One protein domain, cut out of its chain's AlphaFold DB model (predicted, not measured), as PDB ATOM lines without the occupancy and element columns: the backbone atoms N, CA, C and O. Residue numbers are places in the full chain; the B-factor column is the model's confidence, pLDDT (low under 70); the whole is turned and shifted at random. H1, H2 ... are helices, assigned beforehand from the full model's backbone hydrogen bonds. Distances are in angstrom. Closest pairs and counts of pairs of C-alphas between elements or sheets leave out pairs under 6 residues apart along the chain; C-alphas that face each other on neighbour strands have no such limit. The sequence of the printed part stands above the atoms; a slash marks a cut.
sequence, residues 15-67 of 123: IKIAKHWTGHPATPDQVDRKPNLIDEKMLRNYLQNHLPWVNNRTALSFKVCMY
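Overview. This is residues 15 to 67 of the 123 residues of an uncharacterized protein of Candidatus Poribacteria bacterium (UniProt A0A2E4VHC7). With little regular structure, the domain is one helix, H1, with the very short H2 folded back at its end, and two long loop stretches. Residues 15 to 36 swing out to the far end, around Asp 29, and return to H1; residues 56 to 67 run from H2 back toward that end. The printed part has 53 residues with two named helices, H1 then H2, holding 18 residues; there is no named strand, and the class is all helix. It is elongated, 37 by 21 by 17 A, and only just loose, close to compact, with a radius of gyration of the C-alphas of 12.2 A.

Arrangement. Look first at H1, residues 37 to 50: 9 of its 10 O i to N i+4 pairs are within hydrogen-bond range. A tight link of one residue leads to H2, residues 52 to 55, too short for such a pair. H1 touches H2 with residues 44 to 48 alone; the closest C-alphas, of Leu 47 and Asn 55, are 5.2 A apart.

Along the chain. Find C-alpha 37 at (-10.286, -9.939, 207.610); from there H1 runs 19.9 A to C-alpha 50. H2 ends at C-alpha 55, (-14.696, -13.948, 220.990).

Size, cuts and confidence. The C-alphas farthest apart, of Asp 29 and Trp 53, are 37.4 A apart. The printed part has no cut, and no printed residue is under 70 in pLDDT.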
ATOM      1  N   ILE A  15     -14.910  -4.134 224.985       88.38
ATOM      2  CA  ILE A  15     -13.493  -4.448 225.177       88.38
ATOM      3  C   ILE A  15     -12.729  -4.061 223.924       88.38
ATOM      4  O   ILE A  15     -13.097  -4.433 222.809       88.38
ATOM      5  N   LYS A  16     -11.627  -3.348 224.130       89.81
ATOM      6  CA  LYS A  16     -10.664  -3.048 223.086       89.81
ATOM      7  C   LYS A  16      -9.481  -4.001 223.188       89.81
ATOM      8  O   LYS A  16      -8.884  -4.148 224.246       89.81
ATOM      9  N   ILE A  17      -9.120  -4.590 222.057       91.38
ATOM     10  CA  ILE A  17      -7.927  -5.416 221.892       91.38
ATOM     11  C   ILE A  17      -7.139  -4.908 220.683       91.38
ATOM     12  O   ILE A  17      -7.721  -4.469 219.692       91.38
ATOM     13  N   ALA A  18      -5.816  -4.950 220.782       91.44
ATOM     14  CA  ALA A  18      -4.900  -4.642 219.696       91.44
ATOM     15  C   ALA A  18      -3.644  -5.513 219.813       91.44
ATOM     16  O   ALA A  18      -3.317  -6.015 220.891       91.44
ATOM     17  N   LYS A  19      -2.925  -5.663 218.703       89.56
ATOM     18  CA  LYS A  19      -1.594  -6.266 218.674       89.56
ATOM     19  C   LYS A  19      -0.544  -5.160 218.647       89.56
ATOM     20  O   LYS A  19      -0.625  -4.273 217.810       89.56
ATOM     21  N   HIS A  20       0.429  -5.236 219.551       86.94
ATOM     22  CA  HIS A  20       1.454  -4.201 219.715       86.94
ATOM     23  C   HIS A  20       2.707  -4.442 218.851       86.94
ATOM     24  O   HIS A  20       3.188  -3.532 218.193       86.94
ATOM     25  N   TRP A  21       3.211  -5.679 218.805       72.94
ATOM     26  CA  TRP A  21       4.600  -5.947 218.396       72.94
ATOM     27  C   TRP A  21       4.904  -5.950 216.897       72.94
ATOM     28  O   TRP A  21       6.015  -5.619 216.507       72.94
ATOM     29  N   THR A  22       3.975  -6.377 216.039       71.31
ATOM     30  CA  THR A  22       4.259  -6.473 214.597       71.31
ATOM     31  C   THR A  22       3.126  -5.848 213.802       71.31
ATOM     32  O   THR A  22       1.984  -6.309 213.903       71.31
ATOM     33  N   GLY A  23       3.464  -4.857 212.983       79.00
ATOM     34  CA  GLY A  23       2.602  -4.291 211.951       79.00
ATOM     35  C   GLY A  23       3.253  -4.410 210.575       79.00
ATOM     36  O   GLY A  23       4.410  -4.813 210.456       79.00
ATOM     37  N   HIS A  24       2.509  -4.051 209.535       86.56
ATOM     38  CA  HIS A  24       3.060  -3.931 208.190       86.56
ATOM     39  C   HIS A  24       3.732  -2.557 208.046       86.56
ATOM     40  O   HIS A  24       3.079  -1.552 208.345       86.56
ATOM     41  N   PRO A  25       5.006  -2.477 207.615       90.69
ATOM     42  CA  PRO A  25       5.629  -1.203 207.282       90.69
ATOM     43  C   PRO A  25       4.794  -0.454 206.243       90.69
ATOM     44  O   PRO A  25       4.376  -1.032 205.240       90.69
ATOM     45  N   ALA A  26       4.544   0.827 206.490       92.38
ATOM     46  CA  ALA A  26       3.774   1.684 205.601       92.38
ATOM     47  C   ALA A  26       4.225   3.138 205.750       92.38
ATOM     48  O   ALA A  26       4.719   3.543 206.805       92.38
ATOM     49  N   THR A  27       4.011   3.933 204.707       94.88
ATOM     50  CA  THR A  27       4.100   5.393 204.793       94.88
ATOM     51  C   THR A  27       2.755   5.958 205.269       94.88
ATOM     52  O   THR A  27       1.710   5.336 205.042       94.88
ATOM     53  N   PRO A  28       2.734   7.131 205.926       93.94
ATOM     54  CA  PRO A  28       1.482   7.743 206.379       93.94
ATOM     55  C   PRO A  28       0.510   8.049 205.231       93.94
ATOM     56  O   PRO A  28      -0.710   7.999 205.438       93.94
ATOM     57  N   ASP A  29       1.044   8.293 204.033       96.38
ATOM     58  CA  ASP A  29       0.280   8.606 202.825       96.38
ATOM     59  C   ASP A  29      -0.320   7.366 202.152       96.38
ATOM     60  O   ASP A  29      -1.352   7.464 201.495       96.38
ATOM     61  N   GLN A  30       0.296   6.189 202.321       93.94
ATOM     62  CA  GLN A  30      -0.087   4.972 201.590       93.94
ATOM     63  C   GLN A  30      -0.700   3.880 202.470       93.94
ATOM     64  O   GLN A  30      -1.153   2.864 201.946       93.94
ATOM     65  N   VAL A  31      -0.722   4.051 203.795       92.81
ATOM     66  CA  VAL A  31      -1.322   3.057 204.693       92.81
ATOM     67  C   VAL A  31      -2.807   2.851 204.369       92.81
ATOM     68  O   VAL A  31      -3.606   3.796 204.368       92.81
ATOM     69  N   ASP A  32      -3.194   1.596 204.126       90.69
ATOM     70  CA  ASP A  32      -4.602   1.233 204.005       90.69
ATOM     71  C   ASP A  32      -5.260   1.302 205.387       90.69
ATOM     72  O   ASP A  32      -4.947   0.535 206.298       90.69
ATOM     73  N   ARG A  33      -6.171   2.262 205.558       90.38
ATOM     74  CA  ARG A  33      -6.898   2.479 206.816       90.38
ATOM     75  C   ARG A  33      -8.196   1.674 206.894       90.38
ATOM     76  O   ARG A  33      -8.960   1.852 207.846       90.38
ATOM     77  N   LYS A  34      -8.467   0.807 205.914       90.81
ATOM     78  CA  LYS A  34      -9.616  -0.099 205.934       90.81
ATOM     79  C   LYS A  34      -9.305  -1.326 206.797       90.81
ATOM     80  O   LYS A  34      -8.283  -1.978 206.595       90.81
ATOM     81  N   PRO A  35     -10.190  -1.681 207.743       86.88
ATOM     82  CA  PRO A  35     -10.113  -2.967 208.422       86.88
ATOM     83  C   PRO A  35     -10.123  -4.121 207.418       86.88
ATOM     84  O   PRO A  35     -10.905  -4.104 206.466       86.88
ATOM     85  N   ASN A  36      -9.292  -5.134 207.650       86.56
ATOM     86  CA  ASN A  36      -9.246  -6.334 206.823       86.56
ATOM     87  C   ASN A  36      -9.503  -7.599 207.660       86.56
ATOM     88  O   ASN A  36      -9.323  -7.626 208.880       86.56
ATOM     89  N   LEU A  37      -9.923  -8.666 206.978       90.00
ATOM     90  CA  LEU A  37     -10.286  -9.939 207.610       90.00
ATOM     91  C   LEU A  37      -9.085 -10.678 208.220       90.00
ATOM     92  O   LEU A  37      -9.269 -11.510 209.107       90.00
ATOM     93  N   ILE A  38      -7.864 -10.400 207.751       90.50
ATOM     94  CA  ILE A  38      -6.643 -11.040 208.255       90.50
ATOM     95  C   ILE A  38      -6.363 -10.550 209.680       90.50
ATOM     96  O   ILE A  38      -6.159 -11.367 210.582       90.50
ATOM     97  N   ASP A  39      -6.437  -9.237 209.899       89.75
ATOM     98  CA  ASP A  39      -6.252  -8.615 211.209       89.75
ATOM     99  C   ASP A  39      -7.363  -9.025 212.183       89.75
ATOM    100  O   ASP A  39      -7.086  -9.394 213.325       89.75
ATOM    101  N   GLU A  40      -8.621  -9.052 211.732       91.38
ATOM    102  CA  GLU A  40      -9.731  -9.535 212.561       91.38
ATOM    103  C   GLU A  40      -9.533 -10.998 212.977       91.38
ATOM    104  O   GLU A  40      -9.649 -11.324 214.160       91.38
ATOM    105  N   LYS A  41      -9.199 -11.883 212.030       92.94
ATOM    106  CA  LYS A  41      -8.974 -13.307 212.313       92.94
ATOM    107  C   LYS A  41      -7.855 -13.503 213.334       92.94
ATOM    108  O   LYS A  41      -7.984 -14.328 214.235       92.94
ATOM    109  N   MET A  42      -6.777 -12.732 213.222       92.00
ATOM    110  CA  MET A  42      -5.671 -12.762 214.176       92.00
ATOM    111  C   MET A  42      -6.133 -12.402 215.597       92.00
ATOM    112  O   MET A  42      -5.826 -13.128 216.545       92.00
ATOM    113  N   LEU A  43      -6.895 -11.316 215.748       93.19
ATOM    114  CA  LEU A  43      -7.424 -10.890 217.045       93.19
ATOM    115  C   LEU A  43      -8.433 -11.901 217.605       93.19
ATOM    116  O   LEU A  43      -8.397 -12.198 218.796       93.19
ATOM    117  N   ARG A  44      -9.291 -12.485 216.760       93.75
ATOM    118  CA  ARG A  44     -10.250 -13.526 217.171       93.75
ATOM    119  C   ARG A  44      -9.569 -14.799 217.651       93.75
ATOM    120  O   ARG A  44      -9.945 -15.323 218.691       93.75
ATOM    121  N   ASN A  45      -8.521 -15.256 216.967       94.38
ATOM    122  CA  ASN A  45      -7.727 -16.399 217.426       94.38
ATOM    123  C   ASN A  45      -7.106 -16.133 218.804       94.38
ATOM    124  O   ASN A  45      -7.099 -17.009 219.666       94.38
ATOM    125  N   TYR A  46      -6.620 -14.910 219.035       94.12
ATOM    126  CA  TYR A  46      -6.132 -14.509 220.351       94.12
ATOM    127  C   TYR A  46      -7.255 -14.539 221.402       94.12
ATOM    128  O   TYR A  46      -7.107 -15.138 222.469       94.12
ATOM    129  N   LEU A  47      -8.410 -13.937 221.101       95.50
ATOM    130  CA  LEU A  47      -9.560 -13.919 222.009       95.50
ATOM    131  C   LEU A  47     -10.087 -15.322 222.307       95.50
ATOM    132  O   LEU A  47     -10.460 -15.586 223.441       95.50
ATOM    133  N   GLN A  48     -10.096 -16.235 221.338       96.38
ATOM    134  CA  GLN A  48     -10.536 -17.613 221.547       96.38
ATOM    135  C   GLN A  48      -9.746 -18.303 222.668       96.38
ATOM    136  O   GLN A  48     -10.337 -19.013 223.480       96.38
ATOM    137  N   ASN A  49      -8.437 -18.058 222.737       95.69
ATOM    138  CA  ASN A  49      -7.551 -18.709 223.700       95.69
ATOM    139  C   ASN A  49      -7.534 -18.022 225.073       95.69
ATOM    140  O   ASN A  49      -7.251 -18.674 226.074       95.69
ATOM    141  N   HIS A  50      -7.821 -16.717 225.131       95.19
ATOM    142  CA  HIS A  50      -7.627 -15.919 226.351       95.19
ATOM    143  C   HIS A  50      -8.914 -15.316 226.927       95.19
ATOM    144  O   HIS A  50      -9.018 -15.133 228.136       95.19
ATOM    145  N   LEU A  51      -9.901 -15.008 226.085       94.62
ATOM    146  CA  LEU A  51     -11.175 -14.379 226.446       94.62
ATOM    147  C   LEU A  51     -12.326 -14.963 225.594       94.62
ATOM    148  O   LEU A  51     -12.974 -14.236 224.833       94.62
ATOM    149  N   PRO A  52     -12.610 -16.276 225.688       93.75
ATOM    150  CA  PRO A  52     -13.552 -16.955 224.789       93.75
ATOM    151  C   PRO A  52     -14.974 -16.372 224.847       93.75
ATOM    152  O   PRO A  52     -15.677 -16.329 223.838       93.75
ATOM    153  N   TRP A  53     -15.380 -15.843 226.003       91.38
ATOM    154  CA  TRP A  53     -16.666 -15.163 226.197       91.38
ATOM    155  C   TRP A  53     -16.781 -13.831 225.432       91.38
ATOM    156  O   TRP A  53     -17.898 -13.388 225.148       91.38
ATOM    157  N   VAL A  54     -15.650 -13.211 225.072       92.25
ATOM    158  CA  VAL A  54     -15.573 -12.026 224.199       92.25
ATOM    159  C   VAL A  54     -15.565 -12.439 222.732       92.25
ATOM    160  O   VAL A  54     -16.209 -11.786 221.917       92.25
ATOM    161  N   ASN A  55     -14.874 -13.530 222.384       93.56
ATOM    162  CA  ASN A  55     -14.696 -13.948 220.990       93.56
ATOM    163  C   ASN A  55     -16.025 -14.190 220.249       93.56
ATOM    164  O   ASN A  55     -16.141 -13.885 219.063       93.56
ATOM    165  N   ASN A  56     -17.040 -14.680 220.964       88.25
ATOM    166  CA  ASN A  56     -18.371 -14.956 220.415       88.25
ATOM    167  C   ASN A  56     -19.268 -13.708 220.307       88.25
ATOM    168  O   ASN A  56     -20.449 -13.824 219.982       88.25
ATOM    169  N   ARG A  57     -18.751 -12.512 220.619       91.44
ATOM    170  CA  ARG A  57     -19.497 -11.252 220.528       91.44
ATOM    171  C   ARG A  57     -19.252 -10.550 219.193       91.44
ATOM    172  O   ARG A  57     -18.206 -10.697 218.554       91.44
ATOM    173  N   THR A  58     -20.239  -9.754 218.792       90.62
ATOM    174  CA  THR A  58     -20.161  -8.885 217.616       90.62
ATOM    175  C   THR A  58     -19.103  -7.812 217.834       90.62
ATOM    176  O   THR A  58     -19.077  -7.158 218.878       90.62
ATOM    177  N   ALA A  59     -18.233  -7.613 216.846       89.38
ATOM    178  CA  ALA A  59     -17.275  -6.521 216.887       89.38
ATOM    179  C   ALA A  59     -18.010  -5.189 216.696       89.38
ATOM    180  O   ALA A  59     -18.745  -5.012 215.728       89.38
ATOM    181  N   LEU A  60     -17.810  -4.253 217.625       89.06
ATOM    182  CA  LEU A  60     -18.460  -2.939 217.577       89.06
ATOM    183  C   LEU A  60     -17.748  -1.972 216.626       89.06
ATOM    184  O   LEU A  60     -18.370  -1.085 216.048       89.06
ATOM    185  N   SER A  61     -16.426  -2.099 216.497       88.50
ATOM    186  CA  SER A  61     -15.616  -1.237 215.642       88.50
ATOM    187  C   SER A  61     -14.246  -1.846 215.372       88.50
ATOM    188  O   SER A  61     -13.689  -2.533 216.227       88.50
ATOM    189  N   PHE A  62     -13.676  -1.506 214.217       89.19
ATOM    190  CA  PHE A  62     -12.279  -1.747 213.876       89.19
ATOM    191  C   PHE A  62     -11.623  -0.436 213.454       89.19
ATOM    192  O   PHE A  62     -12.229   0.384 212.760       89.19
ATOM    193  N   LYS A  63     -10.377  -0.233 213.887       90.25
ATOM    194  CA  LYS A  63      -9.585   0.962 213.593       90.25
ATOM    195  C   LYS A  63      -8.156   0.558 213.262       90.25
ATOM    196  O   LYS A  63      -7.588  -0.287 213.947       90.25
ATOM    197  N   VAL A  64      -7.592   1.211 212.252       90.94
ATOM    198  CA  VAL A  64      -6.179   1.108 211.886       90.94
ATOM    199  C   VAL A  64      -5.450   2.324 212.455       90.94
ATOM    200  O   VAL A  64      -5.948   3.446 212.368       90.94
ATOM    201  N   CYS A  65      -4.294   2.093 213.072       91.00
ATOM    202  CA  CYS A  65      -3.421   3.119 213.640       91.00
ATOM    203  C   CYS A  65      -1.993   2.912 213.116       91.00
ATOM    204  O   CYS A  65      -1.701   1.883 212.510       91.00
ATOM    205  N   MET A  66      -1.106   3.873 213.361       92.50
ATOM    206  CA  MET A  66       0.302   3.794 212.991       92.50
ATOM    207  C   MET A  66       1.197   4.012 214.199       92.50
ATOM    208  O   MET A  66       0.909   4.855 215.049       92.50
ATOM    209  N   TYR A  67       2.313   3.291 214.219       92.88
ATOM    210  CA  TYR A  67       3.457   3.584 215.069       92.88
ATOM    211  C   TYR A  67       4.600   4.092 214.199       92.88
ATOM    212  O   TYR A  67       4.894   3.511 213.154       92.88
TER     213      TYR A  67